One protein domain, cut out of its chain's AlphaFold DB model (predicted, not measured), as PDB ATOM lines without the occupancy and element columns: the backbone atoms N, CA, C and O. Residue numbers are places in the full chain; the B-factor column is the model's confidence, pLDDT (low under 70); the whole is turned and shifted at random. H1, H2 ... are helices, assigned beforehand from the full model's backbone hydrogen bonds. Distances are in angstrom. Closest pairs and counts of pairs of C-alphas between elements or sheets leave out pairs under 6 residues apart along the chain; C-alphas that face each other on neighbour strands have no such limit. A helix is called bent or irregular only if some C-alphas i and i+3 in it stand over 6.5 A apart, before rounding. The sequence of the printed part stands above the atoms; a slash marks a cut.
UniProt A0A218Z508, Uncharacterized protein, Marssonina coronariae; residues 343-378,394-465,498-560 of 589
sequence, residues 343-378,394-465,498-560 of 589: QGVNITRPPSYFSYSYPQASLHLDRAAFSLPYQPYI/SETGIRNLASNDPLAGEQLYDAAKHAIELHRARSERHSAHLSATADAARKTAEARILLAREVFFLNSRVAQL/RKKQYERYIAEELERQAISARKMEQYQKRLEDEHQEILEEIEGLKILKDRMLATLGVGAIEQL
ATOM      1  N   GLN A 343     221.011 150.216 218.763       40.56
ATOM      2  CA  GLN A 343     221.064 150.440 220.221       40.56
ATOM      3  C   GLN A 343     219.888 151.295 220.747       40.56
ATOM      4  O   GLN A 343     219.483 151.140 221.897       40.56
ATOM      5  N   GLY A 344     219.319 152.177 219.912       41.38
ATOM      6  CA  GLY A 344     218.144 152.991 220.248       41.38
ATOM      7  C   GLY A 344     216.800 152.281 220.038       41.38
ATOM      8  O   GLY A 344     215.763 152.794 220.451       41.38
ATOM      9  N   VAL A 345     216.783 151.102 219.406       47.75
ATOM     10  CA  VAL A 345     215.557 150.305 219.254       47.75
ATOM     11  C   VAL A 345     215.233 149.665 220.598       47.75
ATOM     12  O   VAL A 345     216.070 148.983 221.184       47.75
ATOM     13  N   ASN A 346     214.000 149.828 221.086       45.69
ATOM     14  CA  ASN A 346     213.566 149.156 222.308       45.69
ATOM     15  C   ASN A 346     213.430 147.640 222.073       45.69
ATOM     16  O   ASN A 346     212.355 147.138 221.754       45.69
ATOM     17  N   ILE A 347     214.525 146.902 222.254       47.31
ATOM     18  CA  ILE A 347     214.597 145.467 221.950       47.31
ATOM     19  C   ILE A 347     213.609 144.648 222.806       47.31
ATOM     20  O   ILE A 347     213.179 143.579 222.380       47.31
ATOM     21  N   THR A 348     213.166 145.152 223.969       40.16
ATOM     22  CA  THR A 348     212.130 144.496 224.803       40.16
ATOM     23  C   THR A 348     210.771 144.388 224.102       40.16
ATOM     24  O   THR A 348     209.990 143.486 224.397       40.16
ATOM     25  N   ARG A 349     210.503 145.283 223.145       45.75
ATOM     26  CA  ARG A 349     209.352 145.262 222.239       45.75
ATOM     27  C   ARG A 349     209.859 145.588 220.832       45.75
ATOM     28  O   ARG A 349     209.700 146.726 220.386       45.75
ATOM     29  N   PRO A 350     210.498 144.625 220.137       49.09
ATOM     30  CA  PRO A 350     210.960 144.872 218.782       49.09
ATOM     31  C   PRO A 350     209.729 145.223 217.929       49.09
ATOM     32  O   PRO A 350     208.677 144.601 218.117       49.09
ATOM     33  N   PRO A 351     209.801 146.212 217.017       48.38
ATOM     34  CA  PRO A 351     208.657 146.555 216.179       48.38
ATOM     35  C   PRO A 351     208.152 145.304 215.456       48.38
ATOM     36  O   PRO A 351     208.964 144.532 214.950       48.38
ATOM     37  N   SER A 352     206.836 145.096 215.380       44.78
ATOM     38  CA  SER A 352     206.232 143.840 214.887       44.78
ATOM     39  C   SER A 352     206.678 143.433 213.474       44.78
ATOM     40  O   SER A 352     206.646 142.254 213.126       44.78
ATOM     41  N   TYR A 353     207.180 144.385 212.686       46.19
ATOM     42  CA  TYR A 353     207.814 144.170 211.386       46.19
ATOM     43  C   TYR A 353     209.145 143.386 211.449       46.19
ATOM     44  O   TYR A 353     209.466 142.666 210.506       46.19
ATOM     45  N   PHE A 354     209.900 143.443 212.554       49.50
ATOM     46  CA  PHE A 354     211.159 142.697 212.731       49.50
ATOM     47  C   PHE A 354     210.934 141.180 212.827       49.50
ATOM     48  O   PHE A 354     211.792 140.412 212.387       49.50
ATOM     49  N   SER A 355     209.769 140.740 213.314       49.47
ATOM     50  CA  SER A 355     209.353 139.325 213.346       49.47
ATOM     51  C   SER A 355     209.241 138.687 211.953       49.47
ATOM     52  O   SER A 355     209.257 137.466 211.843       49.47
ATOM     53  N   TYR A 356     209.153 139.500 210.895       48.88
ATOM     54  CA  TYR A 356     209.126 139.059 209.497       48.88
ATOM     55  C   TYR A 356     210.495 139.180 208.801       48.88
ATOM     56  O   TYR A 356     210.600 138.961 207.594       48.88
ATOM     57  N   SER A 357     211.559 139.545 209.528       53.75
ATOM     58  CA  SER A 357     212.909 139.628 208.962       53.75
ATOM     59  C   SER A 357     213.508 138.238 208.715       53.75
ATOM     60  O   SER A 357     213.309 137.303 209.490       53.75
ATOM     61  N   TYR A 358     214.276 138.087 207.630       57.53
ATOM     62  CA  TYR A 358     214.946 136.819 207.326       57.53
ATOM     63  C   TYR A 358     215.879 136.389 208.480       57.53
ATOM     64  O   TYR A 358     216.578 137.245 209.028       57.53
ATOM     65  N   PRO A 359     216.009 135.082 208.804       56.53
ATOM     66  CA  PRO A 359     216.790 134.613 209.959       56.53
ATOM     67  C   PRO A 359     218.269 135.028 209.986       56.53
ATOM     68  O   PRO A 359     218.895 135.001 211.047       56.53
ATOM     69  N   GLN A 360     218.845 135.389 208.835       57.19
ATOM     70  CA  GLN A 360     220.188 135.967 208.736       57.19
ATOM     71  C   GLN A 360     220.190 137.491 208.956       57.19
ATOM     72  O   GLN A 360     221.129 138.013 209.548       57.19
ATOM     73  N   ALA A 361     219.152 138.206 208.510       58.47
ATOM     74  CA  ALA A 361     219.008 139.643 208.739       58.47
ATOM     75  C   ALA A 361     218.794 139.942 210.230       58.47
ATOM     76  O   ALA A 361     219.497 140.795 210.765       58.47
ATOM     77  N   SER A 362     217.935 139.172 210.917       64.06
ATOM     78  CA  SER A 362     217.847 139.193 212.388       64.06
ATOM     79  C   SER A 362     219.220 138.938 213.011       64.06
ATOM     80  O   SER A 362     219.705 139.787 213.746       64.06
ATOM     81  N   LEU A 363     219.916 137.855 212.644       63.62
ATOM     82  CA  LEU A 363     221.226 137.543 213.226       63.62
ATOM     83  C   LEU A 363     222.273 138.645 212.970       63.62
ATOM     84  O   LEU A 363     223.110 138.903 213.828       63.62
ATOM     85  N   HIS A 364     222.230 139.333 211.827       62.59
ATOM     86  CA  HIS A 364     223.089 140.490 211.552       62.59
ATOM     87  C   HIS A 364     222.727 141.717 212.412       62.59
ATOM     88  O   HIS A 364     223.632 142.425 212.852       62.59
ATOM     89  N   LEU A 365     221.438 141.952 212.679       63.44
ATOM     90  CA  LEU A 365     220.959 143.007 213.581       63.44
ATOM     91  C   LEU A 365     221.315 142.698 215.043       63.44
ATOM     92  O   LEU A 365     221.856 143.557 215.733       63.44
ATOM     93  N   ASP A 366     221.094 141.462 215.495       62.75
ATOM     94  CA  ASP A 366     221.479 141.001 216.828       62.75
ATOM     95  C   ASP A 366     223.020 141.034 217.000       62.75
ATOM     96  O   ASP A 366     223.503 141.519 218.019       62.75
ATOM     97  N   ARG A 367     223.824 140.651 215.990       64.12
ATOM     98  CA  ARG A 367     225.295 140.857 215.994       64.12
ATOM     99  C   ARG A 367     225.679 142.329 216.196       64.12
ATOM    100  O   ARG A 367     226.606 142.609 216.954       64.12
ATOM    101  N   ALA A 368     224.999 143.251 215.512       61.16
ATOM    102  CA  ALA A 368     225.275 144.686 215.600       61.16
ATOM    103  C   ALA A 368     224.868 145.281 216.960       61.16
ATOM    104  O   ALA A 368     225.604 146.097 217.509       61.16
ATOM    105  N   ALA A 369     223.740 144.844 217.528       61.19
ATOM    106  CA  ALA A 369     223.268 145.292 218.838       61.19
ATOM    107  C   ALA A 369     224.072 144.694 220.012       61.19
ATOM    108  O   ALA A 369     224.355 145.392 220.981       61.19
ATOM    109  N   PHE A 370     224.460 143.415 219.928       60.34
ATOM    110  CA  PHE A 370     225.030 142.650 221.051       60.34
ATOM    111  C   PHE A 370     226.545 142.395 220.966       60.34
ATOM    112  O   PHE A 370     227.098 141.736 221.845       60.34
ATOM    113  N   SER A 371     227.219 142.933 219.943       51.75
ATOM    114  CA  SER A 371     228.673 143.170 219.879       51.75
ATOM    115  C   SER A 371     229.582 142.039 220.396       51.75
ATOM    116  O   SER A 371     230.274 142.162 221.414       51.75
ATOM    117  N   LEU A 372     229.653 140.925 219.659       46.78
ATOM    118  CA  LEU A 372     230.847 140.069 219.701       46.78
ATOM    119  C   LEU A 372     232.039 140.819 219.069       46.78
ATOM    120  O   LEU A 372     231.830 141.572 218.113       46.78
ATOM    121  N   PRO A 373     233.284 140.627 219.548       45.72
ATOM    122  CA  PRO A 373     234.460 141.220 218.915       45.72
ATOM    123  C   PRO A 373     234.585 140.710 217.473       45.72
ATOM    124  O   PRO A 373     234.756 139.516 217.226       45.72
ATOM    125  N   TYR A 374     234.457 141.628 216.517       40.97
ATOM    126  CA  TYR A 374     234.307 141.320 215.097       40.97
ATOM    127  C   TYR A 374     235.582 140.691 214.512       40.97
ATOM    128  O   TYR A 374     236.521 141.399 214.148       40.97
ATOM    129  N   GLN A 375     235.615 139.360 214.368       40.31
ATOM    130  CA  GLN A 375     236.586 138.707 213.487       40.31
ATOM    131  C   GLN A 375     236.164 138.906 212.018       40.31
ATOM    132  O   GLN A 375     235.135 138.360 211.613       40.31
ATOM    133  N   PRO A 376     236.953 139.595 211.167       40.66
ATOM    134  CA  PRO A 376     236.537 139.910 209.791       40.66
ATOM    135  C   PRO A 376     236.452 138.704 208.833       40.66
ATOM    136  O   PRO A 376     236.090 138.853 207.666       40.66
ATOM    137  N   TYR A 377     236.823 137.503 209.282       39.16
ATOM    138  CA  TYR A 377     237.168 136.376 208.409       39.16
ATOM    139  C   TYR A 377     235.987 135.581 207.824       39.16
ATOM    140  O   TYR A 377     236.200 134.773 206.918       39.16
ATOM    141  N   ILE A 378     234.746 135.822 208.267       43.28
ATOM    142  CA  ILE A 378     233.552 135.088 207.788       43.28
ATOM    143  C   ILE A 378     232.768 135.873 206.705       43.28
ATOM    144  O   ILE A 378     231.740 135.425 206.209       43.28
ATOM    145  N   SER A 394     222.505 112.861 213.766       56.41
ATOM    146  CA  SER A 394     223.835 112.759 214.395       56.41
ATOM    147  C   SER A 394     224.916 112.237 213.442       56.41
ATOM    148  O   SER A 394     225.966 112.864 213.287       56.41
ATOM    149  N   GLU A 395     224.646 111.134 212.738       54.97
ATOM    150  CA  GLU A 395     225.629 110.489 211.862       54.97
ATOM    151  C   GLU A 395     226.113 111.379 210.709       54.97
ATOM    152  O   GLU A 395     227.304 111.383 210.383       54.97
ATOM    153  N   THR A 396     225.224 112.149 210.077       55.03
ATOM    154  CA  THR A 396     225.603 113.057 208.986       55.03
ATOM    155  C   THR A 396     226.250 114.341 209.490       55.03
ATOM    156  O   THR A 396     227.054 114.912 208.754       55.03
ATOM    157  N   GLY A 397     225.996 114.768 210.731       55.75
ATOM    158  CA  GLY A 397     226.788 115.816 211.383       55.75
ATOM    159  C   GLY A 397     228.243 115.374 211.585       55.75
ATOM    160  O   GLY A 397     229.167 115.992 211.051       55.75
ATOM    161  N   ILE A 398     228.433 114.248 212.277       58.41
ATOM    162  CA  ILE A 398     229.746 113.681 212.632       58.41
ATOM    163  C   ILE A 398     230.616 113.438 211.386       58.41
ATOM    164  O   ILE A 398     231.749 113.919 211.313       58.41
ATOM    165  N   ARG A 399     230.066 112.774 210.355       57.56
ATOM    166  CA  ARG A 399     230.787 112.467 209.100       57.56
ATOM    167  C   ARG A 399     231.157 113.700 208.257       57.56
ATOM    168  O   ARG A 399     231.977 113.570 207.351       57.56
ATOM    169  N   ASN A 400     230.558 114.869 208.504       57.19
ATOM    170  CA  ASN A 400     230.886 116.114 207.795       57.19
ATOM    171  C   ASN A 400     231.775 117.074 208.606       57.19
ATOM    172  O   ASN A 400     232.391 117.954 208.006       57.19
ATOM    173  N   LEU A 401     231.866 116.908 209.930       59.66
ATOM    174  CA  LEU A 401     232.744 117.705 210.797       59.66
ATOM    175  C   LEU A 401     234.212 117.283 210.708       59.66
ATOM    176  O   LEU A 401     235.100 118.133 210.708       59.66
ATOM    177  N   ALA A 402     234.487 115.983 210.597       56.50
ATOM    178  CA  ALA A 402     235.844 115.489 210.414       56.50
ATOM    179  C   ALA A 402     236.110 115.082 208.966       56.50
ATOM    180  O   ALA A 402     235.402 114.272 208.377       56.50
ATOM    181  N   SER A 403     237.193 115.611 208.392       59.03
ATOM    182  CA  SER A 403     237.529 115.341 206.988       59.03
ATOM    183  C   SER A 403     238.016 113.913 206.711       59.03
ATOM    184  O   SER A 403     237.937 113.507 205.556       59.03
ATOM    185  N   ASN A 404     238.540 113.188 207.717       57.81
ATOM    186  CA  ASN A 404     239.112 111.835 207.559       57.81
ATOM    187  C   ASN A 404     239.002 110.900 208.795       57.81
ATOM    188  O   ASN A 404     239.372 109.737 208.667       57.81
ATOM    189  N   ASP A 405     238.549 111.359 209.970       69.00
ATOM    190  CA  ASP A 405     238.533 110.560 211.217       69.00
ATOM    191  C   ASP A 405     237.191 110.719 211.962       69.00
ATOM    192  O   ASP A 405     236.924 111.803 212.485       69.00
ATOM    193  N   PRO A 406     236.331 109.683 212.030       65.50
ATOM    194  CA  PRO A 406     235.010 109.803 212.644       65.50
ATOM    195  C   PRO A 406     235.061 110.112 214.149       65.50
ATOM    196  O   PRO A 406     234.211 110.864 214.620       65.50
ATOM    197  N   LEU A 407     236.066 109.617 214.887       70.94
ATOM    198  CA  LEU A 407     236.167 109.812 216.342       70.94
ATOM    199  C   LEU A 407     236.465 111.276 216.694       70.94
ATOM    200  O   LEU A 407     235.921 111.820 217.653       70.94
ATOM    201  N   ALA A 408     237.284 111.948 215.880       73.56
ATOM    202  CA  ALA A 408     237.512 113.386 216.006       73.56
ATOM    203  C   ALA A 408     236.248 114.206 215.673       73.56
ATOM    204  O   ALA A 408     236.013 115.253 216.276       73.56
ATOM    205  N   GLY A 409     235.421 113.736 214.732       68.38
ATOM    206  CA  GLY A 409     234.153 114.381 214.367       68.38
ATOM    207  C   GLY A 409     233.096 114.270 215.464       68.38
ATOM    208  O   GLY A 409     232.387 115.236 215.733       68.38
ATOM    209  N   GLU A 410     233.039 113.114 216.126       73.94
ATOM    210  CA  GLU A 410     232.170 112.822 217.268       73.94
ATOM    211  C   GLU A 410     232.520 113.705 218.474       73.94
ATOM    212  O   GLU A 410     231.666 114.438 218.968       73.94
ATOM    213  N   GLN A 411     233.802 113.773 218.854       76.94
ATOM    214  CA  GLN A 411     234.267 114.639 219.947       76.94
ATOM    215  C   GLN A 411     233.988 116.132 219.699       76.94
ATOM    216  O   GLN A 411     233.617 116.855 220.626       76.94
ATOM    217  N   LEU A 412     234.142 116.610 218.457       75.06
ATOM    218  CA  LEU A 412     233.812 117.993 218.091       75.06
ATOM    219  C   LEU A 412     232.299 118.255 218.107       75.06
ATOM    220  O   LEU A 412     231.877 119.338 218.520       75.06
ATOM    221  N   TYR A 413     231.489 117.280 217.686       73.69
ATOM    222  CA  TYR A 413     230.031 117.370 217.731       73.69
ATOM    223  C   TYR A 413     229.513 117.426 219.172       73.69
ATOM    224  O   TYR A 413     228.753 118.334 219.505       73.69
ATOM    225  N   ASP A 414     229.974 116.529 220.045       75.50
ATOM    226  CA  ASP A 414     229.549 116.487 221.448       75.50
ATOM    227  C   ASP A 414     230.011 117.718 222.235       75.50
ATOM    228  O   ASP A 414     229.239 118.274 223.019       75.50
ATOM    229  N   ALA A 415     231.224 118.223 221.979       79.31
ATOM    230  CA  ALA A 415     231.688 119.479 222.568       79.31
ATOM    231  C   ALA A 415     230.810 120.675 222.147       79.31
ATOM    232  O   ALA A 415     230.466 121.517 222.983       79.31
ATOM    233  N   ALA A 416     230.406 120.741 220.873       73.50
ATOM    234  CA  ALA A 416     229.506 121.778 220.374       73.50
ATOM    235  C   ALA A 416     228.079 121.632 220.929       73.50
ATOM    236  O   ALA A 416     227.480 122.623 221.348       73.50
ATOM    237  N   LYS A 417     227.551 120.404 220.996       77.44
ATOM    238  CA  LYS A 417     226.245 120.085 221.588       77.44
ATOM    239  C   LYS A 417     226.189 120.496 223.061       77.44
ATOM    240  O   LYS A 417     225.298 121.251 223.443       77.44
ATOM    241  N   HIS A 418     227.175 120.093 223.861       79.25
ATOM    242  CA  HIS A 418     227.272 120.466 225.273       79.25
ATOM    243  C   HIS A 418     227.375 121.992 225.463       79.25
ATOM    244  O   HIS A 418     226.778 122.548 226.383       79.25
ATOM    245  N   ALA A 419     228.080 122.704 224.575       76.75
ATOM    246  CA  ALA A 419     228.125 124.167 224.604       76.75
ATOM    247  C   ALA A 419     226.771 124.817 224.238       76.75
ATOM    248  O   ALA A 419     226.362 125.774 224.898       76.75
ATOM    249  N   ILE A 420     226.037 124.282 223.253       75.12
ATOM    250  CA  ILE A 420     224.659 124.702 222.925       75.12
ATOM    251  C   ILE A 420     223.728 124.494 224.129       75.12
ATOM    252  O   ILE A 420     222.998 125.411 224.508       75.12
ATOM    253  N   GLU A 421     223.779 123.322 224.763       78.75
ATOM    254  CA  GLU A 421     222.984 122.981 225.950       78.75
ATOM    255  C   GLU A 421     223.318 123.896 227.142       78.75
ATOM    256  O   GLU A 421     222.411 124.419 227.793       78.75
ATOM    257  N   LEU A 422     224.602 124.195 227.372       83.94
ATOM    258  CA  LEU A 422     225.052 125.136 228.402       83.94
ATOM    259  C   LEU A 422     224.534 126.567 228.161       83.94
ATOM    260  O   LEU A 422     224.111 127.238 229.107       83.94
ATOM    261  N   HIS A 423     224.537 127.041 226.911       79.06
ATOM    262  CA  HIS A 423     223.982 128.352 226.564       79.06
ATOM    263  C   HIS A 423     222.455 128.403 226.729       79.06
ATOM    264  O   HIS A 423     221.949 129.391 227.266       79.06
ATOM    265  N   ARG A 424     221.731 127.338 226.356       79.94
ATOM    266  CA  ARG A 424     220.276 127.223 226.569       79.94
ATOM    267  C   ARG A 424     219.930 127.230 228.060       79.94
ATOM    268  O   ARG A 424     219.178 128.100 228.494       79.94
ATOM    269  N   ALA A 425     220.595 126.402 228.868       81.00
ATOM    270  CA  ALA A 425     220.413 126.372 230.322       81.00
ATOM    271  C   ALA A 425     220.758 127.712 231.009       81.00
ATOM    272  O   ALA A 425     220.143 128.078 232.013       81.00
ATOM    273  N   ARG A 426     221.721 128.486 230.479       81.56
ATOM    274  CA  ARG A 426     221.981 129.867 230.929       81.56
ATOM    275  C   ARG A 426     220.834 130.807 230.546       81.56
ATOM    276  O   ARG A 426     220.368 131.561 231.396       81.56
ATOM    277  N   SER A 427     220.357 130.741 229.303       76.88
ATOM    278  CA  SER A 427     219.236 131.551 228.805       76.88
ATOM    279  C   SER A 427     217.938 131.300 229.587       76.88
ATOM    280  O   SER A 427     217.229 132.247 229.915       76.88
ATOM    281  N   GLU A 428     217.648 130.046 229.944       78.94
ATOM    282  CA  GLU A 428     216.492 129.650 230.764       78.94
ATOM    283  C   GLU A 428     216.572 130.203 232.193       78.94
ATOM    284  O   GLU A 428     215.597 130.773 232.688       78.94
ATOM    285  N   ARG A 429     217.745 130.117 232.839       81.50
ATOM    286  CA  ARG A 429     217.973 130.701 234.175       81.50
ATOM    287  C   ARG A 429     217.766 132.214 234.176       81.50
ATOM    288  O   ARG A 429     217.063 132.720 235.047       81.50
ATOM    289  N   HIS A 430     218.317 132.923 233.187       79.12
ATOM    290  CA  HIS A 430     218.053 134.355 233.033       79.12
ATOM    291  C   HIS A 430     216.563 134.621 232.762       79.12
ATOM    292  O   HIS A 430     216.028 135.565 233.322       79.12
ATOM    293  N   SER A 431     215.863 133.783 231.985       75.06
ATOM    294  CA  SER A 431     214.420 133.933 231.714       75.06
ATOM    295  C   SER A 431     213.552 133.842 232.979       75.06
ATOM    296  O   SER A 431     212.651 134.658 233.175       75.06
ATOM    297  N   ALA A 432     213.850 132.893 233.871       76.19
ATOM    298  CA  ALA A 432     213.138 132.738 235.142       76.19
ATOM    299  C   ALA A 432     213.421 133.887 236.129       76.19
ATOM    300  O   ALA A 432     212.527 134.324 236.851       76.19
ATOM    301  N   HIS A 433     214.652 134.405 236.146       80.38
ATOM    302  CA  HIS A 433     214.993 135.588 236.942       80.38
ATOM    303  C   HIS A 433     214.357 136.861 236.361       80.38
ATOM    304  O   HIS A 433     213.804 137.671 237.098       80.38
ATOM    305  N   LEU A 434     214.354 137.004 235.033       78.12
ATOM    306  CA  LEU A 434     213.738 138.119 234.309       78.12
ATOM    307  C   LEU A 434     212.244 138.264 234.599       78.12
ATOM    308  O   LEU A 434     211.789 139.387 234.800       78.12
ATOM    309  N   SER A 435     211.482 137.167 234.638       74.88
ATOM    310  CA  SER A 435     210.053 137.236 234.971       74.88
ATOM    311  C   SER A 435     209.825 137.657 236.426       74.88
ATOM    312  O   SER A 435     208.985 138.520 236.678       74.88
ATOM    313  N   ALA A 436     210.624 137.148 237.370       82.31
ATOM    314  CA  ALA A 436     210.563 137.555 238.774       82.31
ATOM    315  C   ALA A 436     210.907 139.047 238.970       82.31
ATOM    316  O   ALA A 436     210.172 139.765 239.653       82.31
ATOM    317  N   THR A 437     211.974 139.536 238.327       81.00
ATOM    318  CA  THR A 437     212.364 140.955 238.358       81.00
ATOM    319  C   THR A 437     211.334 141.842 237.657       81.00
ATOM    320  O   THR A 437     211.023 142.916 238.164       81.00
ATOM    321  N   ALA A 438     210.734 141.400 236.547       74.38
ATOM    322  CA  ALA A 438     209.670 142.141 235.868       74.38
ATOM    323  C   ALA A 438     208.396 142.257 236.728       74.38
ATOM    324  O   ALA A 438     207.814 143.339 236.809       74.38
ATOM    325  N   ASP A 439     207.990 141.190 237.426       77.44
ATOM    326  CA  ASP A 439     206.866 141.227 238.371       77.44
ATOM    327  C   ASP A 439     207.160 142.101 239.601       77.44
ATOM    328  O   ASP A 439     206.256 142.764 240.120       77.44
ATOM    329  N   ALA A 440     208.410 142.131 240.076       82.06
ATOM    330  CA  ALA A 440     208.842 143.037 241.137       82.06
ATOM    331  C   ALA A 440     208.821 144.501 240.665       82.06
ATOM    332  O   ALA A 440     208.175 145.339 241.292       82.06
ATOM    333  N   ALA A 441     209.443 144.804 239.522       76.88
ATOM    334  CA  ALA A 441     209.451 146.130 238.908       76.88
ATOM    335  C   ALA A 441     208.043 146.641 238.596       76.88
ATOM    336  O   ALA A 441     207.754 147.808 238.853       76.88
ATOM    337  N   ARG A 442     207.134 145.769 238.147       79.88
ATOM    338  CA  ARG A 442     205.721 146.105 237.964       79.88
ATOM    339  C   ARG A 442     205.057 146.530 239.279       79.88
ATOM    340  O   ARG A 442     204.444 147.592 239.315       79.88
ATOM    341  N   LYS A 443     205.187 145.745 240.356       86.38
ATOM    342  CA  LYS A 443     204.602 146.077 241.674       86.38
ATOM    343  C   LYS A 443     205.175 147.381 242.233       86.38
ATOM    344  O   LYS A 443     204.436 148.202 242.771       86.38
ATOM    345  N   THR A 444     206.477 147.603 242.060       87.38
ATOM    346  CA  THR A 444     207.139 148.850 242.457       87.38
ATOM    347  C   THR A 444     206.660 150.033 241.604       87.38
ATOM    348  O   THR A 444     206.361 151.088 242.154       87.38
ATOM    349  N   ALA A 445     206.466 149.871 240.292       82.19
ATOM    350  CA  ALA A 445     205.891 150.908 239.431       82.19
ATOM    351  C   ALA A 445     204.426 151.236 239.790       82.19
ATOM    352  O   ALA A 445     204.056 152.408 239.839       82.19
ATOM    353  N   GLU A 446     203.606 150.228 240.107       86.06
ATOM    354  CA  GLU A 446     202.242 150.415 240.628       86.06
ATOM    355  C   GLU A 446     202.265 151.218 241.951       86.06
ATOM    356  O   GLU A 446     201.492 152.165 242.112       86.06
ATOM    357  N   ALA A 447     203.212 150.936 242.856       87.69
ATOM    358  CA  ALA A 447     203.411 151.708 244.087       87.69
ATOM    359  C   ALA A 447     203.903 153.152 243.840       87.69
ATOM    360  O   ALA A 447     203.401 154.078 244.481       87.69
ATOM    361  N   ARG A 448     204.823 153.369 242.884       89.56
ATOM    362  CA  ARG A 448     205.267 154.708 242.441       89.56
ATOM    363  C   ARG A 448     204.087 155.540 241.942       89.56
ATOM    364  O   ARG A 448     203.953 156.688 242.346       89.56
ATOM    365  N   ILE A 449     203.211 154.961 241.118       86.88
ATOM    366  CA  ILE A 449     202.029 155.650 240.573       86.88
ATOM    367  C   ILE A 449     201.065 156.073 241.692       86.88
ATOM    368  O   ILE A 449     200.582 157.205 241.682       86.88
ATOM    369  N   LEU A 450     200.806 155.205 242.675       88.25
ATOM    370  CA  LEU A 450     199.946 155.541 243.819       88.25
ATOM    371  C   LEU A 450     200.534 156.677 244.670       88.25
ATOM    372  O   LEU A 450     199.820 157.615 245.019       88.25
ATOM    373  N   LEU A 451     201.836 156.630 244.955       89.81
ATOM    374  CA  LEU A 451     202.520 157.648 245.752       89.81
ATOM    375  C   LEU A 451     202.664 158.988 245.002       89.81
ATOM    376  O   LEU A 451     202.490 160.051 245.595       89.81
ATOM    377  N   ALA A 452     202.912 158.953 243.691       88.75
ATOM    378  CA  ALA A 452     202.924 160.140 242.836       88.75
ATOM    379  C   ALA A 452     201.537 160.803 242.763       88.75
ATOM    380  O   ALA A 452     201.446 162.027 242.826       88.75
ATOM    381  N   ARG A 453     200.450 160.013 242.722       89.31
ATOM    382  CA  ARG A 453     199.068 160.518 242.805       89.31
ATOM    383  C   ARG A 453     198.828 161.258 244.120       89.31
ATOM    384  O   ARG A 453     198.313 162.371 244.109       89.31
ATOM    385  N   GLU A 454     199.213 160.666 245.251       91.06
ATOM    386  CA  GLU A 454     199.125 161.322 246.563       91.06
ATOM    387  C   GLU A 454     199.888 162.655 246.586       91.06
ATOM    388  O   GLU A 454     199.335 163.680 246.985       91.06
ATOM    389  N   VAL A 455     201.133 162.655 246.101       90.38
ATOM    390  CA  VAL A 455     201.987 163.846 245.977       90.38
ATOM    391  C   VAL A 455     201.371 164.920 245.073       90.38
ATOM    392  O   VAL A 455     201.426 166.102 245.413       90.38
ATOM    393  N   PHE A 456     200.766 164.544 243.946       89.69
ATOM    394  CA  PHE A 456     200.122 165.475 243.017       89.69
ATOM    395  C   PHE A 456     198.968 166.229 243.693       89.69
ATOM    396  O   PHE A 456     198.960 167.459 243.712       89.69
ATOM    397  N   PHE A 457     198.055 165.510 244.355       89.44
ATOM    398  CA  PHE A 457     196.931 166.137 245.057       89.44
ATOM    399  C   PHE A 457     197.361 166.913 246.318       89.44
ATOM    400  O   PHE A 457     196.766 167.948 246.631       89.44
ATOM    401  N   LEU A 458     198.428 166.493 247.015       87.88
ATOM    402  CA  LEU A 458     199.039 167.281 248.097       87.88
ATOM    403  C   LEU A 458     199.635 168.602 247.580       87.88
ATOM    404  O   LEU A 458     199.403 169.645 248.196       87.88
ATOM    405  N   ASN A 459     200.333 168.589 246.437       88.19
ATOM    406  CA  ASN A 459     200.824 169.803 245.780       88.19
ATOM    407  C   ASN A 459     199.671 170.740 245.412       88.19
ATOM    408  O   ASN A 459     199.711 171.915 245.774       88.19
ATOM    409  N   SER A 460     198.613 170.225 244.776       86.56
ATOM    410  CA  SER A 460     197.424 171.017 244.434       86.56
ATOM    411  C   SER A 460     196.775 171.666 245.663       86.56
ATOM    412  O   SER A 460     196.354 172.818 245.592       86.56
ATOM    413  N   ARG A 461     196.726 170.965 246.806       84.44
ATOM    414  CA  ARG A 461     196.129 171.477 248.054       84.44
ATOM    415  C   ARG A 461     197.035 172.471 248.792       84.44
ATOM    416  O   ARG A 461     196.524 173.408 249.396       84.44
ATOM    417  N   VAL A 462     198.361 172.331 248.703       85.19
ATOM    418  CA  VAL A 462     199.318 173.337 249.213       85.19
ATOM    419  C   VAL A 462     199.351 174.586 248.325       85.19
ATOM    420  O   VAL A 462     199.442 175.689 248.852       85.19
ATOM    421  N   ALA A 463     199.196 174.454 247.005       82.75
ATOM    422  CA  ALA A 463     199.128 175.587 246.076       82.75
ATOM    423  C   ALA A 463     197.876 176.475 246.258       82.75
ATOM    424  O   ALA A 463     197.857 177.610 245.787       82.75
ATOM    425  N   GLN A 464     196.847 175.984 246.960       80.81
ATOM    426  CA  GLN A 464     195.671 176.767 247.363       80.81
ATOM    427  C   GLN A 464     195.911 177.620 248.625       80.81
ATOM    428  O   GLN A 464     195.075 178.460 248.962       80.81
ATOM    429  N   LEU A 465     197.037 177.439 249.328       72.94
ATOM    430  CA  LEU A 465     197.436 178.317 250.430       72.94
ATOM    431  C   LEU A 465     197.995 179.644 249.879       72.94
ATOM    432  O   LEU A 465     198.664 179.647 248.843       72.94
ATOM    433  N   ARG A 498     231.448 124.023 198.980       48.59
ATOM    434  CA  ARG A 498     230.340 123.459 199.798       48.59
ATOM    435  C   ARG A 498     230.661 122.634 201.064       48.59
ATOM    436  O   ARG A 498     229.764 122.505 201.885       48.59
ATOM    437  N   LYS A 499     231.874 122.099 201.281       52.44
ATOM    438  CA  LYS A 499     232.164 121.298 202.499       52.44
ATOM    439  C   LYS A 499     231.977 122.086 203.806       52.44
ATOM    440  O   LYS A 499     231.522 121.517 204.787       52.44
ATOM    441  N   LYS A 500     232.223 123.402 203.789       57.03
ATOM    442  CA  LYS A 500     232.122 124.288 204.966       57.03
ATOM    443  C   LYS A 500     230.710 124.470 205.548       57.03
ATOM    444  O   LYS A 500     230.532 125.252 206.475       57.03
ATOM    445  N   GLN A 501     229.684 123.845 204.971       57.66
ATOM    446  CA  GLN A 501     228.291 124.159 205.293       57.66
ATOM    447  C   GLN A 501     227.872 123.652 206.687       57.66
ATOM    448  O   GLN A 501     227.257 124.411 207.429       57.66
ATOM    449  N   TYR A 502     228.273 122.439 207.087       57.31
ATOM    450  CA  TYR A 502     227.965 121.893 208.420       57.31
ATOM    451  C   TYR A 502     228.773 122.566 209.541       57.31
ATOM    452  O   TYR A 502     228.191 122.969 210.547       57.31
ATOM    453  N   GLU A 503     230.079 122.779 209.330       63.09
ATOM    454  CA  GLU A 503     230.938 123.580 210.222       63.09
ATOM    455  C   GLU A 503     230.316 124.966 210.480       63.09
ATOM    456  O   GLU A 503     230.213 125.417 211.620       63.09
ATOM    457  N   ARG A 504     229.843 125.621 209.409       64.75
ATOM    458  CA  ARG A 504     229.187 126.929 209.471       64.75
ATOM    459  C   ARG A 504     227.857 126.887 210.225       64.75
ATOM    460  O   ARG A 504     227.611 127.809 210.989       64.75
ATOM    461  N   TYR A 505     227.012 125.869 210.043       67.00
ATOM    462  CA  TYR A 505     225.744 125.785 210.781       67.00
ATOM    463  C   TYR A 505     225.952 125.613 212.287       67.00
ATOM    464  O   TYR A 505     225.265 126.265 213.066       67.00
ATOM    465  N   ILE A 506     226.918 124.790 212.704       67.62
ATOM    466  CA  ILE A 506     227.213 124.600 214.130       67.62
ATOM    467  C   ILE A 506     227.842 125.864 214.731       67.62
ATOM    468  O   ILE A 506     227.469 126.259 215.833       67.62
ATOM    469  N   ALA A 507     228.704 126.566 213.986       71.25
ATOM    470  CA  ALA A 507     229.197 127.882 214.391       71.25
ATOM    471  C   ALA A 507     228.071 128.935 214.495       71.25
ATOM    472  O   ALA A 507     228.031 129.682 215.468       71.25
ATOM    473  N   GLU A 508     227.137 128.981 213.536       70.00
ATOM    474  CA  GLU A 508     226.003 129.919 213.552       70.00
ATOM    475  C   GLU A 508     224.990 129.615 214.668       70.00
ATOM    476  O   GLU A 508     224.456 130.552 215.253       70.00
ATOM    477  N   GLU A 509     224.736 128.348 215.012       70.44
ATOM    478  CA  GLU A 509     223.856 127.992 216.140       70.44
ATOM    479  C   GLU A 509     224.532 128.250 217.495       70.44
ATOM    480  O   GLU A 509     223.905 128.830 218.382       70.44
ATOM    481  N   LEU A 510     225.824 127.933 217.653       74.00
ATOM    482  CA  LEU A 510     226.594 128.341 218.837       74.00
ATOM    483  C   LEU A 510     226.568 129.866 219.021       74.00
ATOM    484  O   LEU A 510     226.342 130.354 220.128       74.00
ATOM    485  N   GLU A 511     226.736 130.624 217.935       74.94
ATOM    486  CA  GLU A 511     226.659 132.084 217.953       74.94
ATOM    487  C   GLU A 511     225.249 132.588 218.308       74.94
ATOM    488  O   GLU A 511     225.125 133.476 219.151       74.94
ATOM    489  N   ARG A 512     224.178 131.994 217.752       73.12
ATOM    490  CA  ARG A 512     222.781 132.303 218.131       73.12
ATOM    491  C   ARG A 512     222.551 132.127 219.625       73.12
ATOM    492  O   ARG A 512     222.011 133.026 220.267       73.12
ATOM    493  N   GLN A 513     222.971 130.994 220.183       76.19
ATOM    494  CA  GLN A 513     222.753 130.669 221.593       76.19
ATOM    495  C   GLN A 513     223.616 131.546 222.520       76.19
ATOM    496  O   GLN A 513     223.130 132.016 223.552       76.19
ATOM    497  N   ALA A 514     224.854 131.867 222.127       74.19
ATOM    498  CA  ALA A 514     225.713 132.803 222.852       74.19
ATOM    499  C   ALA A 514     225.163 134.243 222.851       74.19
ATOM    500  O   ALA A 514     225.140 134.894 223.900       74.19
ATOM    501  N   ILE A 515     224.673 134.728 221.703       71.94
ATOM    502  CA  ILE A 515     224.013 136.037 221.588       71.94
ATOM    503  C   ILE A 515     222.715 136.056 222.409       71.94
ATOM    504  O   ILE A 515     222.494 137.012 223.151       71.94
ATOM    505  N   SER A 516     221.897 134.999 222.350       73.31
ATOM    506  CA  SER A 516     220.663 134.878 223.144       73.31
ATOM    507  C   SER A 516     220.942 134.968 224.648       73.31
ATOM    508  O   SER A 516     220.348 135.794 225.339       73.31
ATOM    509  N   ALA A 517     221.909 134.197 225.157       72.69
ATOM    510  CA  ALA A 517     222.280 134.237 226.571       72.69
ATOM    511  C   ALA A 517     222.754 135.638 227.015       72.69
ATOM    512  O   ALA A 517     222.319 136.126 228.058       72.69
ATOM    513  N   ARG A 518     223.582 136.319 226.207       74.69
ATOM    514  CA  ARG A 518     224.074 137.679 226.502       74.69
ATOM    515  C   ARG A 518     222.980 138.750 226.401       74.69
ATOM    516  O   ARG A 518     222.982 139.698 227.182       74.69
ATOM    517  N   LYS A 519     222.030 138.596 225.475       73.69
ATOM    518  CA  LYS A 519     220.835 139.445 225.345       73.69
ATOM    519  C   LYS A 519     219.973 139.365 226.606       73.69
ATOM    520  O   LYS A 519     219.608 140.401 227.154       73.69
ATOM    521  N   MET A 520     219.729 138.156 227.113       74.25
ATOM    522  CA  MET A 520     218.977 137.936 228.356       74.25
ATOM    523  C   MET A 520     219.699 138.516 229.585       74.25
ATOM    524  O   MET A 520     219.069 139.156 230.419       74.25
ATOM    525  N   GLU A 521     221.024 138.379 229.666       79.12
ATOM    526  CA  GLU A 521     221.853 138.981 230.722       79.12
ATOM    527  C   GLU A 521     221.826 140.522 230.700       79.12
ATOM    528  O   GLU A 521     221.685 141.159 231.744       79.12
ATOM    529  N   GLN A 522     221.880 141.144 229.516       76.69
ATOM    530  CA  GLN A 522     221.745 142.600 229.385       76.69
ATOM    531  C   GLN A 522     220.331 143.101 229.709       76.69
ATOM    532  O   GLN A 522     220.195 144.159 230.322       76.69
ATOM    533  N   TYR A 523     219.282 142.349 229.350       74.19
ATOM    534  CA  TYR A 523     217.912 142.654 229.785       74.19
ATOM    535  C   TYR A 523     217.782 142.563 231.302       74.19
ATOM    536  O   TYR A 523     217.135 143.420 231.894       74.19
ATOM    537  N   GLN A 524     218.382 141.537 231.918       79.44
ATOM    538  CA  GLN A 524     218.336 141.344 233.364       79.44
ATOM    539  C   GLN A 524     218.943 142.560 234.050       79.44
ATOM    540  O   GLN A 524     218.253 143.213 234.827       79.44
ATOM    541  N   LYS A 525     220.182 142.915 233.684       80.31
ATOM    542  CA  LYS A 525     220.851 144.071 234.276       80.31
ATOM    543  C   LYS A 525     220.050 145.357 234.059       80.31
ATOM    544  O   LYS A 525     219.863 146.118 234.996       80.31
ATOM    545  N   ARG A 526     219.508 145.580 232.855       76.50
ATOM    546  CA  ARG A 526     218.675 146.758 232.567       76.50
ATOM    547  C   ARG A 526     217.394 146.802 233.411       76.50
ATOM    548  O   ARG A 526     216.991 147.883 233.815       76.50
ATOM    549  N   LEU A 527     216.740 145.668 233.658       76.44
ATOM    550  CA  LEU A 527     215.543 145.613 234.507       76.44
ATOM    551  C   LEU A 527     215.875 145.743 235.997       76.44
ATOM    552  O   LEU A 527     215.043 146.245 236.743       76.44
ATOM    553  N   GLU A 528     217.068 145.335 236.425       81.75
ATOM    554  CA  GLU A 528     217.593 145.598 237.769       81.75
ATOM    555  C   GLU A 528     217.939 147.091 237.940       81.75
ATOM    556  O   GLU A 528     217.509 147.700 238.917       81.75
ATOM    557  N   ASP A 529     218.604 147.700 236.948       81.69
ATOM    558  CA  ASP A 529     218.893 149.140 236.882       81.69
ATOM    559  C   ASP A 529     217.576 149.974 236.881       81.69
ATOM    560  O   ASP A 529     217.404 150.849 237.730       81.69
ATOM    561  N   GLU A 530     216.598 149.668 236.006       76.62
ATOM    562  CA  GLU A 530     215.278 150.346 235.971       76.62
ATOM    563  C   GLU A 530     214.430 150.059 237.236       76.62
ATOM    564  O   GLU A 530     213.600 150.879 237.620       76.62
ATOM    565  N   HIS A 531     214.611 148.923 237.925       82.56
ATOM    566  CA  HIS A 531     213.933 148.654 239.203       82.56
ATOM    567  C   HIS A 531     214.491 149.523 240.337       82.56
ATOM    568  O   HIS A 531     213.719 150.051 241.140       82.56
ATOM    569  N   GLN A 532     215.816 149.684 240.384       87.88
ATOM    570  CA  GLN A 532     216.509 150.510 241.368       87.88
ATOM    571  C   GLN A 532     216.163 152.001 241.203       87.88
ATOM    572  O   GLN A 532     215.838 152.656 242.190       87.88
ATOM    573  N   GLU A 533     216.119 152.504 239.965       85.06
ATOM    574  CA  GLU A 533     215.668 153.867 239.629       85.06
ATOM    575  C   GLU A 533     214.272 154.169 240.217       85.06
ATOM    576  O   GLU A 533     214.077 155.158 240.927       85.06
ATOM    577  N   ILE A 534     213.307 153.261 240.024       83.44
ATOM    578  CA  ILE A 534     211.934 153.410 240.539       83.44
ATOM    579  C   ILE A 534     211.893 153.340 242.084       83.44
ATOM    580  O   ILE A 534     211.049 153.994 242.703       83.44
ATOM    581  N   LEU A 535     212.786 152.579 242.732       88.06
ATOM    582  CA  LEU A 535     212.893 152.545 244.199       88.06
ATOM    583  C   LEU A 535     213.417 153.872 244.772       88.06
ATOM    584  O   LEU A 535     212.865 154.361 245.761       88.06
ATOM    585  N   GLU A 536     214.425 154.470 244.137       90.56
ATOM    586  CA  GLU A 536     214.987 155.771 244.524       90.56
ATOM    587  C   GLU A 536     213.970 156.908 244.312       90.56
ATOM    588  O   GLU A 536     213.778 157.745 245.200       90.56
ATOM    589  N   GLU A 537     213.210 156.880 243.210       87.69
ATOM    590  CA  GLU A 537     212.068 157.781 243.005       87.69
ATOM    591  C   GLU A 537     211.004 157.653 244.109       87.69
ATOM    592  O   GLU A 537     210.485 158.660 244.596       87.69
ATOM    593  N   ILE A 538     210.679 156.430 244.541       90.44
ATOM    594  CA  ILE A 538     209.723 156.196 245.634       90.44
ATOM    595  C   ILE A 538     210.234 156.772 246.960       90.44
ATOM    596  O   ILE A 538     209.432 157.269 247.753       90.44
ATOM    597  N   GLU A 539     211.539 156.721 247.234       93.19
ATOM    598  CA  GLU A 539     212.113 157.352 248.425       93.19
ATOM    599  C   GLU A 539     212.032 158.885 248.349       93.19
ATOM    600  O   GLU A 539     211.538 159.518 249.287       93.19
ATOM    601  N   GLY A 540     212.378 159.479 247.202       90.88
ATOM    602  CA  GLY A 540     212.206 160.915 246.960       90.88
ATOM    603  C   GLY A 540     210.752 161.384 247.120       90.88
ATOM    604  O   GLY A 540     210.486 162.384 247.793       90.88
ATOM    605  N   LEU A 541     209.794 160.628 246.573       90.50
ATOM    606  CA  LEU A 541     208.362 160.914 246.693       90.50
ATOM    607  C   LEU A 541     207.839 160.770 248.136       90.50
ATOM    608  O   LEU A 541     206.979 161.557 248.531       90.50
ATOM    609  N   LYS A 542     208.363 159.835 248.949       93.00
ATOM    610  CA  LYS A 542     208.034 159.738 250.389       93.00
ATOM    611  C   LYS A 542     208.495 160.986 251.140       93.00
ATOM    612  O   LYS A 542     207.686 161.634 251.796       93.00
ATOM    613  N   ILE A 543     209.765 161.366 250.976       94.00
ATOM    614  CA  ILE A 543     210.350 162.556 251.618       94.00
ATOM    615  C   ILE A 543     209.558 163.818 251.241       94.00
ATOM    616  O   ILE A 543     209.298 164.680 252.085       94.00
ATOM    617  N   LEU A 544     209.136 163.924 249.977       91.06
ATOM    618  CA  LEU A 544     208.322 165.038 249.505       91.06
ATOM    619  C   LEU A 544     206.902 165.004 250.100       91.06
ATOM    620  O   LEU A 544     206.463 166.027 250.623       91.06
ATOM    621  N   LYS A 545     206.217 163.851 250.102       92.88
ATOM    622  CA  LYS A 545     204.907 163.645 250.754       92.88
ATOM    623  C   LYS A 545     204.929 164.057 252.226       92.88
ATOM    624  O   LYS A 545     204.076 164.842 252.643       92.88
ATOM    625  N   ASP A 546     205.912 163.595 252.991       91.94
ATOM    626  CA  ASP A 546     206.022 163.884 254.423       91.94
ATOM    627  C   ASP A 546     206.262 165.383 254.670       91.94
ATOM    628  O   ASP A 546     205.649 165.986 255.555       91.94
ATOM    629  N   ARG A 547     207.060 166.035 253.812       92.56
ATOM    630  CA  ARG A 547     207.218 167.498 253.805       92.56
ATOM    631  C   ARG A 547     205.908 168.229 253.479       92.56
ATOM    632  O   ARG A 547     205.650 169.278 254.072       92.56
ATOM    633  N   MET A 548     205.079 167.716 252.567       89.69
ATOM    634  CA  MET A 548     203.776 168.320 252.244       89.69
ATOM    635  C   MET A 548     202.802 168.201 253.418       89.69
ATOM    636  O   MET A 548     202.169 169.187 253.789       89.69
ATOM    637  N   LEU A 549     202.732 167.022 254.042       90.12
ATOM    638  CA  LEU A 549     201.913 166.763 255.228       90.12
ATOM    639  C   LEU A 549     202.315 167.682 256.394       90.12
ATOM    640  O   LEU A 549     201.462 168.376 256.948       90.12
ATOM    641  N   ALA A 550     203.617 167.808 256.668       90.25
ATOM    642  CA  ALA A 550     204.141 168.759 257.647       90.25
ATOM    643  C   ALA A 550     203.805 170.226 257.304       90.25
ATOM    644  O   ALA A 550     203.490 171.006 258.200       90.25
ATOM    645  N   THR A 551     203.813 170.601 256.017       89.75
ATOM    646  CA  THR A 551     203.434 171.953 255.551       89.75
ATOM    647  C   THR A 551     201.939 172.237 255.751       89.75
ATOM    648  O   THR A 551     201.566 173.365 256.059       89.75
ATOM    649  N   LEU A 552     201.087 171.215 255.625       88.62
ATOM    650  CA  LEU A 552     199.649 171.295 255.911       88.62
ATOM    651  C   LEU A 552     199.325 171.215 257.416       88.62
ATOM    652  O   LEU A 552     198.178 171.443 257.796       88.62
ATOM    653  N   GLY A 553     200.303 170.900 258.275       89.94
ATOM    654  CA  GLY A 553     200.104 170.690 259.714       89.94
ATOM    655  C   GLY A 553     199.434 169.354 260.061       89.94
ATOM    656  O   GLY A 553     198.784 169.245 261.097       89.94
ATOM    657  N   VAL A 554     199.561 168.352 259.186       89.88
ATOM    658  CA  VAL A 554     198.819 167.084 259.228       89.88
ATOM    659  C   VAL A 554     199.779 165.896 259.365       89.88
ATOM    660  O   VAL A 554     200.864 165.906 258.793       89.88
ATOM    661  N   GLY A 555     199.394 164.857 260.115       83.62
ATOM    662  CA  GLY A 555     200.241 163.680 260.363       83.62
ATOM    663  C   GLY A 555     200.084 162.534 259.357       83.62
ATOM    664  O   GLY A 555     200.999 161.730 259.209       83.62
ATOM    665  N   ALA A 556     198.941 162.432 258.672       89.50
ATOM    666  CA  ALA A 556     198.665 161.382 257.686       89.50
ATOM    667  C   ALA A 556     197.640 161.834 256.634       89.50
ATOM    668  O   ALA A 556     196.757 162.635 256.931       89.50
ATOM    669  N   ILE A 557     197.692 161.264 255.424       87.62
ATOM    670  CA  ILE A 557     196.735 161.570 254.338       87.62
ATOM    671  C   ILE A 557     195.278 161.293 254.740       87.62
ATOM    672  O   ILE A 557     194.385 162.024 254.329       87.62
ATOM    673  N   GLU A 558     195.028 160.296 255.590       88.12
ATOM    674  CA  GLU A 558     193.685 159.944 256.080       88.12
ATOM    675  C   GLU A 558     192.994 161.085 256.851       88.12
ATOM    676  O   GLU A 558     191.769 161.119 256.947       88.12
ATOM    677  N   GLN A 559     193.767 162.044 257.369       86.62
ATOM    678  CA  GLN A 559     193.275 163.238 258.064       86.62
ATOM    679  C   GLN A 559     192.883 164.372 257.091       86.62
ATOM    680  O   GLN A 559     192.346 165.391 257.521       86.62
ATOM    681  N   LEU A 560     193.128 164.204 255.784       85.81
ATOM    682  CA  LEU A 560     192.704 165.099 254.704       85.81
ATOM    683  C   LEU A 560     191.556 164.445 253.913       85.81
ATOM    684  O   LEU A 560     191.806 163.843 252.862       85.81
TER     685      LEU A 560
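Overview. This is residues 343 to 378, 394 to 465 and 498 to 560 of the 589 residues of an uncharacterized protein of Marssonina coronariae (UniProt A0A218Z508). Two very long helices, H4 and H5, run side by side the same way and make the length of a thin rod. The short helix H3 packs across both near the end where they begin, and H2 packs on one side of H5 partway along it, with the small H1 near H2. The printed part has 171 residues with five named helices, H1 to H5 in chain order, and no named strand; the class is all helix. It is extended, with a radius of gyration of the C-alphas of 26.1 A and spans of 89 by 28 by 25 A.

Along the chain. H4, residues 406 to 462, is 81.5 A long and begins at C-alpha 406 (235.010, 109.803, 212.644). H5, residues 498 to 552, is 79.9 A long and ends at C-alpha 552 (199.649, 171.295, 255.911). It has a kink of 27 degrees near residue 505 and is irregular, with C-alphas 499 and 502 7.3 A apart. H3 is residues 394 to 401, H2 residues 359 to 370, and H1 residues 352 to 356.

Arrangement. H5 is the hub, touching three helices. It touches H4 at a shallow tilt of 19 degrees, closest at the C-alphas of Ser 427 and Ala 517, 4.6 A. H3 is about perpendicular to H4, at 78 degrees, and touches its residues 406 to 413 alone, closest at the C-alphas of Ile 398 and Gly 409, 4.8 A. H3 also touches H5, with the C-alphas of Leu 401 and Glu 503 closest at 6.2 A. H2 touches residues 512 to 519 of H5 alone, at a steep tilt of 49 degrees; the C-alphas of Phe 370 and Ile 515 are closest, 6.7 A. H1 is close to but not clearly touching H2, with the C-alphas of Phe 354 and Ser 362 closest at 7.6 A. H2 and H4 are apart. Each O i to N i+4 pair is within hydrogen-bond range in H2 and H4, against 49 of 51 in H5, 3 of 4 in H3 and 0 of 1 in H1, where 2 of 2 O i to N i+3 pairs are.

Size, cuts and confidence. The C-alphas farthest apart, of Asn 404 and Leu 465, are 89.4 A apart. Residues 379 to 393 and 466 to 497 are not printed, with C-alpha gaps of 25.2 A and 81.6 A. Confidence is under 70 at residues 343 to 378, 394 to 406, 409 and 498 to 506.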